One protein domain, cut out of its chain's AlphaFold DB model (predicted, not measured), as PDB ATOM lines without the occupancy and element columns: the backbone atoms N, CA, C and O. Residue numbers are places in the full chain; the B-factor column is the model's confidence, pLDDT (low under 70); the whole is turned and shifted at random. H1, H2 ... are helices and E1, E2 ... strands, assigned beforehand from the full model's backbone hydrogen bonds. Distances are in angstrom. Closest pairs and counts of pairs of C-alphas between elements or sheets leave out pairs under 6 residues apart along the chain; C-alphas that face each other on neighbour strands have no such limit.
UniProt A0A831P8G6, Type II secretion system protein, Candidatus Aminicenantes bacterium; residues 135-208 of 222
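Overview. This is residues 135 to 208 of the 222 residues of the protein "Type II secretion system protein" of Candidatus Aminicenantes bacterium (UniProt A0A831P8G6). A long helix, H1, packs on strand E2 of a two-stranded hairpin, E1 and E2, and a short helix, H2, stands at a steep angle to H1. Two long links reach the far ends of the elongated outline, and in the link between the strands residues 189 to 196 stick out. The printed part has 74 residues, with two named helices and then two named strands in the order H1, H2, E1, E2; the sheet, E1 - E2, is antiparallel. The class is mixed, helices and strands, with under half of the residues in named elements. The whole is compact, with a radius of gyration of the C-alphas of 13.0 A and spans of 41 by 25 by 16 A.

Along the chain. H1, residues 135 to 151, begins at C-alpha 135 (29.688, -30.212, -23.819) and is 24.1 A long from first to last C-alpha. H2, residues 158 to 163, is 9.1 A long. E1, residues 181 to 185, is 12.5 A long. E2, residues 202 to 207, is 14.1 A long and ends at C-alpha 207 (38.362, -38.068, -22.022).

Arrangement. E1 and E2 form a hairpin, with 147 degrees between their directions; N 182 and O 206 are 2.8 A apart, within hydrogen-bond range. The closest C-alphas of H1 and E2 are those of Arg 141 and Asp 204, 6.7 A apart. H1, with residues 143 to 147 alone, only just touches H2, with 3 pairs of C-alphas within 8 A, the closest those of Ala 143 and Leu 161, 6.8 A apart. Their tilt is steep at 67 degrees, only just short of about perpendicular, and they run the same way. H1 and E1 are apart. In H1 each O i to N i+4 pair is within hydrogen-bond range; in H2 1 of 2 is, beside 3 of 3 O i to N i+3 pairs.

Size, cuts and confidence. The two C-alphas farthest apart, those of Asn 177 and Asp 191, are 41.2 A apart. The printed part has no cut. The links H2 to E1, of 17 residues, and E1 to E2, of 16, are long. No printed residue is under 70 in pLDDT.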
ATOM      1  N   GLU A 135      30.990 -30.373 -24.471       94.25
ATOM      2  CA  GLU A 135      29.688 -30.212 -23.819       94.25
ATOM      3  C   GLU A 135      29.360 -31.402 -22.904       94.25
ATOM      4  O   GLU A 135      28.968 -31.216 -21.755       94.25
ATOM      5  N   ASN A 136      29.590 -32.632 -23.369       94.62
ATOM      6  CA  ASN A 136      29.377 -33.841 -22.572       94.62
ATOM      7  C   ASN A 136      30.273 -33.874 -21.322       94.62
ATOM      8  O   ASN A 136      29.800 -34.232 -20.244       94.62
ATOM      9  N   LEU A 137      31.542 -33.470 -21.453       93.25
ATOM     10  CA  LEU A 137      32.484 -33.372 -20.334       93.25
ATOM     11  C   LEU A 137      31.995 -32.357 -19.292       93.25
ATOM     12  O   LEU A 137      31.949 -32.655 -18.099       93.25
ATOM     13  N   PHE A 138      31.564 -31.181 -19.757       94.00
ATOM     14  CA  PHE A 138      31.009 -30.136 -18.904       94.00
ATOM     15  C   PHE A 138      29.760 -30.615 -18.152       94.00
ATOM     16  O   PHE A 138      29.669 -30.423 -16.943       94.00
ATOM     17  N   GLN A 139      28.836 -31.306 -18.827       95.31
ATOM     18  CA  GLN A 139      27.621 -31.836 -18.200       95.31
ATOM     19  C   GLN A 139      27.909 -32.841 -17.081       95.31
ATOM     20  O   GLN A 139      27.215 -32.841 -16.066       95.31
ATOM     21  N   ILE A 140      28.911 -33.709 -17.252       95.19
ATOM     22  CA  ILE A 140      29.257 -34.680 -16.210       95.19
ATOM     23  C   ILE A 140      29.916 -33.975 -15.022       95.19
ATOM     24  O   ILE A 140      29.562 -34.273 -13.885       95.19
ATOM     25  N   ARG A 141      30.816 -33.013 -15.255       94.94
ATOM     26  CA  ARG A 141      31.444 -32.233 -14.175       94.94
ATOM     27  C   ARG A 141      30.440 -31.409 -13.382       94.94
ATOM     28  O   ARG A 141      30.451 -31.461 -12.160       94.94
ATOM     29  N   ASP A 142      29.528 -30.730 -14.069       96.12
ATOM     30  CA  ASP A 142      28.415 -30.008 -13.443       96.12
ATOM     31  C   ASP A 142      27.531 -30.959 -12.613       96.12
ATOM     32  O   ASP A 142      27.093 -30.622 -11.514       96.12
ATOM     33  N   ALA A 143      27.314 -32.195 -13.077       96.69
ATOM     34  CA  ALA A 143      26.605 -33.207 -12.298       96.69
ATOM     35  C   ALA A 143      27.388 -33.684 -11.061       96.69
ATOM     36  O   ALA A 143      26.770 -33.899 -10.018       96.69
ATOM     37  N   ILE A 144      28.712 -33.838 -11.159       95.69
ATOM     38  CA  ILE A 144      29.585 -34.158 -10.017       95.69
ATOM     39  C   ILE A 144      29.511 -33.034  -8.984       95.69
ATOM     40  O   ILE A 144      29.255 -33.304  -7.814       95.69
ATOM     41  N   GLU A 145      29.654 -31.778  -9.410       95.56
ATOM     42  CA  GLU A 145      29.592 -30.615  -8.521       95.56
ATOM     43  C   GLU A 145      28.237 -30.528  -7.803       95.56
ATOM     44  O   GLU A 145      28.192 -30.382  -6.582       95.56
ATOM     45  N   LYS A 146      27.129 -30.712  -8.530       96.88
ATOM     46  CA  LYS A 146      25.779 -30.754  -7.944       96.88
ATOM     47  C   LYS A 146      25.602 -31.898  -6.950       96.88
ATOM     48  O   LYS A 146      25.018 -31.693  -5.888       96.88
ATOM     49  N   TYR A 147      26.108 -33.088  -7.271       96.19
ATOM     50  CA  TYR A 147      26.067 -34.230  -6.358       96.19
ATOM     51  C   TYR A 147      26.825 -33.920  -5.064       96.19
ATOM     52  O   TYR A 147      26.289 -34.118  -3.971       96.19
ATOM     53  N   THR A 148      28.037 -33.377  -5.183       94.19
ATOM     54  CA  THR A 148      28.868 -32.999  -4.036       94.19
ATOM     55  C   THR A 148      28.219 -31.892  -3.211       94.19
ATOM     56  O   THR A 148      28.245 -31.961  -1.982       94.19
ATOM     57  N   TYR A 149      27.580 -30.913  -3.853       95.94
ATOM     58  CA  TYR A 149      26.861 -29.839  -3.170       95.94
ATOM     59  C   TYR A 149      25.691 -30.370  -2.327       95.94
ATOM     60  O   TYR A 149      25.560 -30.007  -1.160       95.94
ATOM     61  N   ASP A 150      24.882 -31.273  -2.883       96.69
ATOM     62  CA  ASP A 150      23.680 -31.785  -2.218       96.69
ATOM     63  C   ASP A 150      23.968 -32.867  -1.167       96.69
ATOM     64  O   ASP A 150      23.250 -32.988  -0.172       96.69
ATOM     65  N   LYS A 151      24.964 -33.725  -1.415       93.44
ATOM     66  CA  LYS A 151      25.292 -34.872  -0.549       93.44
ATOM     67  C   LYS A 151      26.444 -34.601   0.405       93.44
ATOM     68  O   LYS A 151      26.692 -35.437   1.274       93.44
ATOM     69  N   HIS A 152      27.138 -33.476   0.238       92.75
ATOM     70  CA  HIS A 152      28.379 -33.142   0.943       92.75
ATOM     71  C   HIS A 152      29.451 -34.240   0.834       92.75
ATOM     72  O   HIS A 152      30.305 -34.371   1.706       92.75
ATOM     73  N   LYS A 153      29.382 -35.055  -0.225       91.38
ATOM     74  CA  LYS A 153      30.298 -36.158  -0.524       91.38
ATOM     75  C   LYS A 153      30.453 -36.275  -2.033       91.38
ATOM     76  O   LYS A 153      29.464 -36.148  -2.752       91.38
ATOM     77  N   TYR A 154      31.663 -36.555  -2.498       92.88
ATOM     78  CA  TYR A 154      31.922 -36.839  -3.908       92.88
ATOM     79  C   TYR A 154      31.351 -38.207  -4.320       92.88
ATOM     80  O   TYR A 154      31.200 -39.097  -3.475       92.88
ATOM     81  N   PRO A 155      31.008 -38.399  -5.603       94.38
ATOM     82  CA  PRO A 155      30.559 -39.692  -6.102       94.38
ATOM     83  C   PRO A 155      31.725 -40.689  -6.156       94.38
ATOM     84  O   PRO A 155      32.831 -40.343  -6.565       94.38
ATOM     85  N   THR A 156      31.461 -41.943  -5.783       92.38
ATOM     86  CA  THR A 156      32.436 -43.046  -5.880       92.38
ATOM     87  C   THR A 156      32.463 -43.691  -7.265       92.38
ATOM     88  O   THR A 156      33.464 -44.267  -7.680       92.38
ATOM     89  N   SER A 157      31.351 -43.601  -7.997       92.44
ATOM     90  CA  SER A 157      31.202 -44.116  -9.356       92.44
ATOM     91  C   SER A 157      30.311 -43.175 -10.173       92.44
ATOM     92  O   SER A 157      29.410 -42.521  -9.645       92.44
ATOM     93  N   LEU A 158      30.542 -43.096 -11.487       91.31
ATOM     94  CA  LEU A 158      29.731 -42.248 -12.369       91.31
ATOM     95  C   LEU A 158      28.277 -42.738 -12.476       91.31
ATOM     96  O   LEU A 158      27.364 -41.952 -12.736       91.31
ATOM     97  N   GLU A 159      28.030 -44.024 -12.230       92.50
ATOM     98  CA  GLU A 159      26.691 -44.600 -12.148       92.50
ATOM     99  C   GLU A 159      25.876 -44.009 -10.987       92.50
ATOM    100  O   GLU A 159      24.646 -43.942 -11.088       92.50
ATOM    101  N   ASP A 160      26.522 -43.525  -9.920       92.50
ATOM    102  CA  ASP A 160      25.833 -42.873  -8.802       92.50
ATOM    103  C   ASP A 160      25.140 -41.582  -9.251       92.50
ATOM    104  O   ASP A 160      24.022 -41.301  -8.807       92.50
ATOM    105  N   LEU A 161      25.727 -40.848 -10.202       93.81
ATOM    106  CA  LEU A 161      25.127 -39.642 -10.785       93.81
ATOM    107  C   LEU A 161      23.831 -39.964 -11.539       93.81
ATOM    108  O   LEU A 161      22.871 -39.190 -11.511       93.81
ATOM    109  N   VAL A 162      23.775 -41.128 -12.190       95.44
ATOM    110  CA  VAL A 162      22.579 -41.596 -12.901       95.44
ATOM    111  C   VAL A 162      21.534 -42.123 -11.922       95.44
ATOM    112  O   VAL A 162      20.348 -41.789 -12.024       95.44
ATOM    113  N   ARG A 163      21.964 -42.917 -10.933       95.38
ATOM    114  CA  ARG A 163      21.091 -43.490  -9.900       95.38
ATOM    115  C   ARG A 163      20.374 -42.399  -9.106       95.38
ATOM    116  O   ARG A 163      19.171 -42.510  -8.876       95.38
ATOM    117  N   HIS A 164      21.087 -41.332  -8.755       94.44
ATOM    118  CA  HIS A 164      20.552 -40.194  -8.007       94.44
ATOM    119  C   HIS A 164      19.942 -39.095  -8.893       94.44
ATOM    120  O   HIS A 164      19.559 -38.052  -8.377       94.44
ATOM    121  N   ARG A 165      19.775 -39.342 -10.202       94.88
ATOM    122  CA  ARG A 165      19.084 -38.456 -11.160       94.88
ATOM    123  C   ARG A 165      19.759 -37.106 -11.440       94.88
ATOM    124  O   ARG A 165      19.107 -36.236 -12.013       94.88
ATOM    125  N   TYR A 166      21.048 -36.948 -11.146       95.25
ATOM    126  CA  TYR A 166      21.833 -35.798 -11.623       95.25
ATOM    127  C   TYR A 166      22.068 -35.878 -13.133       95.25
ATOM    128  O   TYR A 166      22.039 -34.869 -13.832       95.25
ATOM    129  N   LEU A 167      22.202 -37.101 -13.653       95.06
ATOM    130  CA  LEU A 167      22.230 -37.394 -15.082       95.06
ATOM    131  C   LEU A 167      21.090 -38.348 -15.448       95.06
ATOM    132  O   LEU A 167      20.779 -39.293 -14.725       95.06
ATOM    133  N   LYS A 168      20.465 -38.139 -16.612       94.06
ATOM    134  CA  LYS A 168      19.467 -39.093 -17.143       94.06
ATOM    135  C   LYS A 168      20.121 -40.400 -17.596       94.06
ATOM    136  O   LYS A 168      19.541 -41.470 -17.446       94.06
ATOM    137  N   ARG A 169      21.304 -40.277 -18.192       93.88
ATOM    138  CA  ARG A 169      22.206 -41.342 -18.637       93.88
ATOM    139  C   ARG A 169      23.605 -40.747 -18.742       93.88
ATOM    140  O   ARG A 169      23.715 -39.530 -18.902       93.88
ATOM    141  N   LEU A 170      24.636 -41.583 -18.718       93.25
ATOM    142  CA  LEU A 170      25.972 -41.120 -19.072       93.25
ATOM    143  C   LEU A 170      26.001 -40.686 -20.548       93.25
ATOM    144  O   LEU A 170      25.554 -41.453 -21.409       93.25
ATOM    145  N   PRO A 171      26.495 -39.477 -20.856       94.31
ATOM    146  CA  PRO A 171      26.797 -39.087 -22.223       94.31
ATOM    147  C   PRO A 171      27.843 -40.016 -22.847       94.31
ATOM    148  O   PRO A 171      28.753 -40.501 -22.173       94.31
ATOM    149  N   GLU A 172      27.719 -40.245 -24.149       92.69
ATOM    150  CA  GLU A 172      28.675 -41.035 -24.922       92.69
ATOM    151  C   GLU A 172      29.767 -40.129 -25.499       92.69
ATOM    152  O   GLU A 172      29.531 -38.973 -25.862       92.69
ATOM    153  N   ASN A 173      30.971 -40.667 -25.625       90.75
ATOM    154  CA  ASN A 173      32.074 -40.027 -26.313       90.75
ATOM    155  C   ASN A 173      31.845 -40.127 -27.840       90.75
ATOM    156  O   ASN A 173      31.765 -41.233 -28.375       90.75
ATOM    157  N   PRO A 174      31.755 -39.008 -28.588       90.69
ATOM    158  CA  PRO A 174      31.456 -39.011 -30.027       90.69
ATOM    159  C   PRO A 174      32.574 -39.601 -30.913       90.69
ATOM    160  O   PRO A 174      32.391 -39.771 -32.129       90.69
ATOM    161  N   PHE A 175      33.746 -39.894 -30.341       87.62
ATOM    162  CA  PHE A 175      34.848 -40.564 -31.032       87.62
ATOM    163  C   PHE A 175      34.760 -42.090 -30.930       87.62
ATOM    164  O   PHE A 175      34.983 -42.769 -31.932       87.62
ATOM    165  N   THR A 176      34.384 -42.623 -29.765       87.38
ATOM    166  CA  THR A 176      34.302 -44.071 -29.488       87.38
ATOM    167  C   THR A 176      32.870 -44.616 -29.549       87.38
ATOM    168  O   THR A 176      32.685 -45.829 -29.658       87.38
ATOM    169  N   ASN A 177      31.862 -43.734 -29.517       90.06
ATOM    170  CA  ASN A 177      30.437 -44.028 -29.307       90.06
ATOM    171  C   ASN A 177      30.185 -44.891 -28.058       90.06
ATOM    172  O   ASN A 177      29.329 -45.774 -28.053       90.06
ATOM    173  N   LYS A 178      30.988 -44.685 -27.009       89.75
ATOM    174  CA  LYS A 178      30.893 -45.381 -25.722       89.75
ATOM    175  C   LYS A 178      30.963 -44.366 -24.589       89.75
ATOM    176  O   LYS A 178      31.472 -43.268 -24.770       89.75
ATOM    177  N   ALA A 179      30.437 -44.713 -23.419       88.69
ATOM    178  CA  ALA A 179      30.549 -43.890 -22.214       88.69
ATOM    179  C   ALA A 179      31.840 -44.222 -21.441       88.69
ATOM    180  O   ALA A 179      31.799 -44.574 -20.266       88.69
ATOM    181  N   ASP A 180      32.981 -44.188 -22.125       88.06
ATOM    182  CA  ASP A 180      34.293 -44.496 -21.565       88.06
ATOM    183  C   ASP A 180      34.994 -43.217 -21.093       88.06
ATOM    184  O   ASP A 180      35.796 -42.617 -21.802       88.06
ATOM    185  N   TRP A 181      34.666 -42.781 -19.879       89.81
ATOM    186  CA  TRP A 181      35.289 -41.626 -19.229       89.81
ATOM    187  C   TRP A 181      36.345 -42.097 -18.226       89.81
ATOM    188  O   TRP A 181      36.151 -43.107 -17.553       89.81
ATOM    189  N   ILE A 182      37.461 -41.376 -18.125       89.81
ATOM    190  CA  ILE A 182      38.556 -41.694 -17.203       89.81
ATOM    191  C   ILE A 182      38.353 -40.869 -15.926       89.81
ATOM    192  O   ILE A 182      38.587 -39.661 -15.965       89.81
ATOM    193  N   PRO A 183      37.909 -41.459 -14.803       91.00
ATOM    194  CA  PRO A 183      37.755 -40.719 -13.557       91.00
ATOM    195  C   PRO A 183      39.117 -40.294 -12.998       91.00
ATOM    196  O   PRO A 183      40.108 -41.020 -13.098       91.00
ATOM    197  N   VAL A 184      39.148 -39.110 -12.401       90.94
ATOM    198  CA  VAL A 184      40.276 -38.566 -11.648       90.94
ATOM    199  C   VAL A 184      39.886 -38.580 -10.180       90.94
ATOM    200  O   VAL A 184      38.942 -37.899  -9.770       90.94
ATOM    201  N   TYR A 185      40.594 -39.399  -9.414       90.56
ATOM    202  CA  TYR A 185      40.353 -39.552  -7.988       90.56
ATOM    203  C   TYR A 185      41.066 -38.463  -7.191       90.56
ATOM    204  O   TYR A 185      42.063 -37.906  -7.652       90.56
ATOM    205  N   TYR A 186      40.542 -38.162  -6.003       87.62
ATOM    206  CA  TYR A 186      41.224 -37.297  -5.049       87.62
ATOM    207  C   TYR A 186      42.548 -37.933  -4.615       87.62
ATOM    208  O   TYR A 186      42.576 -39.065  -4.130       87.62
ATOM    209  N   GLU A 187      43.635 -37.188  -4.772       84.81
ATOM    210  CA  GLU A 187      44.934 -37.524  -4.202       84.81
ATOM    211  C   GLU A 187      45.136 -36.606  -2.986       84.81
ATOM    212  O   GLU A 187      45.186 -35.387  -3.171       84.81
ATOM    213  N   PRO A 188      45.184 -37.142  -1.751       79.88
ATOM    214  CA  PRO A 188      45.378 -36.322  -0.559       79.88
ATOM    215  C   PRO A 188      46.765 -35.674  -0.571       79.88
ATOM    216  O   PRO A 188      47.733 -36.275  -1.045       79.88
ATOM    217  N   ALA A 189      46.866 -34.454  -0.040       82.69
ATOM    218  CA  ALA A 189      48.156 -33.799   0.153       82.69
ATOM    219  C   ALA A 189      49.009 -34.566   1.182       82.69
ATOM    220  O   ALA A 189      48.477 -35.237   2.065       82.69
ATOM    221  N   GLU A 190      50.340 -34.476   1.074       81.44
ATOM    222  CA  GLU A 190      51.273 -35.218   1.944       81.44
ATOM    223  C   GLU A 190      51.111 -34.892   3.443       81.44
ATOM    224  O   GLU A 190      51.489 -35.696   4.294       81.44
ATOM    225  N   ASP A 191      50.568 -33.716   3.763       84.00
ATOM    226  CA  ASP A 191      50.368 -33.170   5.104       84.00
ATOM    227  C   ASP A 191      48.909 -33.221   5.597       84.00
ATOM    228  O   ASP A 191      48.634 -32.799   6.723       84.00
ATOM    229  N   GLU A 192      47.984 -33.757   4.798       79.88
ATOM    230  CA  GLU A 192      46.588 -33.967   5.195       79.88
ATOM    231  C   GLU A 192      46.377 -35.346   5.839       79.88
ATOM    232  O   GLU A 192      46.891 -36.370   5.381       79.88
ATOM    233  N   ASP A 193      45.565 -35.385   6.899       83.69
ATOM    234  CA  ASP A 193      45.126 -36.639   7.507       83.69
ATOM    235  C   ASP A 193      44.318 -37.466   6.489       83.69
ATOM    236  O   ASP A 193      43.377 -36.975   5.864       83.69
ATOM    237  N   TYR A 194      44.671 -38.745   6.336       81.25
ATOM    238  CA  TYR A 194      43.998 -39.659   5.411       81.25
ATOM    239  C   TYR A 194      42.515 -39.831   5.775       81.25
ATOM    240  O   TYR A 194      42.183 -40.478   6.773       81.25
ATOM    241  N   ASP A 195      41.625 -39.313   4.927       82.38
ATOM    242  CA  ASP A 195      40.192 -39.589   4.992       82.38
ATOM    243  C   ASP A 195      39.843 -40.787   4.082       82.38
ATOM    244  O   ASP A 195      39.943 -40.681   2.850       82.38
ATOM    245  N   PRO A 196      39.422 -41.940   4.642       80.19
ATOM    246  CA  PRO A 196      39.053 -43.111   3.849       80.19
ATOM    247  C   PRO A 196      37.867 -42.855   2.907       80.19
ATOM    248  O   PRO A 196      37.769 -43.531   1.881       80.19
ATOM    249  N   ASP A 197      36.990 -41.892   3.215       79.69
ATOM    250  CA  ASP A 197      35.841 -41.558   2.369       79.69
ATOM    251  C   ASP A 197      36.274 -40.803   1.094       79.69
ATOM    252  O   ASP A 197      35.612 -40.912   0.059       79.69
ATOM    253  N   LEU A 198      37.397 -40.070   1.134       83.81
ATOM    254  CA  LEU A 198      37.911 -39.299  -0.005       83.81
ATOM    255  C   LEU A 198      38.810 -40.118  -0.937       83.81
ATOM    256  O   LEU A 198      38.939 -39.780  -2.108       83.81
ATOM    257  N   ALA A 199      39.379 -41.234  -0.479       80.31
ATOM    258  CA  ALA A 199      40.305 -42.043  -1.279       80.31
ATOM    259  C   ALA A 199      39.702 -42.597  -2.590       80.31
ATOM    260  O   ALA A 199      40.435 -42.954  -3.511       80.31
ATOM    261  N   GLN A 200      38.371 -42.696  -2.679       83.88
ATOM    262  CA  GLN A 200      37.644 -43.129  -3.883       83.88
ATOM    263  C   GLN A 200      36.744 -42.028  -4.463       83.88
ATOM    264  O   GLN A 200      35.912 -42.298  -5.328       83.88
ATOM    265  N   ALA A 201      36.896 -40.788  -3.997       88.88
ATOM    266  CA  ALA A 201      36.135 -39.651  -4.484       88.88
ATOM    267  C   ALA A 201      36.548 -39.304  -5.917       88.88
ATOM    268  O   ALA A 201      37.705 -38.969  -6.165       88.88
ATOM    269  N   ILE A 202      35.599 -39.338  -6.853       92.56
ATOM    270  CA  ILE A 202      35.807 -38.808  -8.201       92.56
ATOM    271  C   ILE A 202      35.665 -37.287  -8.131       92.56
ATOM    272  O   ILE A 202      34.563 -36.767  -7.945       92.56
ATOM    273  N   VAL A 203      36.784 -36.580  -8.281       90.62
ATOM    274  CA  VAL A 203      36.844 -35.109  -8.242       90.62
ATOM    275  C   VAL A 203      36.683 -34.524  -9.636       90.62
ATOM    276  O   VAL A 203      36.017 -33.505  -9.810       90.62
ATOM    277  N   ASP A 204      37.273 -35.180 -10.633       91.31
ATOM    278  CA  ASP A 204      37.221 -34.748 -12.024       91.31
ATOM    279  C   ASP A 204      37.124 -35.952 -12.976       91.31
ATOM    280  O   ASP A 204      37.247 -37.110 -12.574       91.31
ATOM    281  N   ILE A 205      36.881 -35.691 -14.256       91.44
ATOM    282  CA  ILE A 205      36.855 -36.682 -15.324       91.44
ATOM    283  C   ILE A 205      37.693 -36.227 -16.521       91.44
ATOM    284  O   ILE A 205      37.754 -35.050 -16.869       91.44
ATOM    285  N   ARG A 206      38.307 -37.197 -17.194       89.81
ATOM    286  CA  ARG A 206      39.090 -37.021 -18.417       89.81
ATOM    287  C   ARG A 206      38.506 -37.844 -19.563       89.81
ATOM    288  O   ARG A 206      37.799 -38.834 -19.368       89.81
ATOM    289  N   VAL A 207      38.802 -37.415 -20.783       87.75
ATOM    290  CA  VAL A 207      38.362 -38.068 -22.022       87.75
ATOM    291  C   VAL A 207      39.198 -39.328 -22.278       87.75
ATOM    292  O   VAL A 207      40.422 -39.260 -22.181       87.75
ATOM    293  N   SER A 208      38.582 -40.456 -22.665       83.50
ATOM    294  CA  SER A 208      39.356 -41.559 -23.258       83.50
ATOM    295  C   SER A 208      39.733 -41.233 -24.705       83.50
ATOM    296  O   SER A 208      38.921 -40.751 -25.506       83.50
TER     297      SER A 208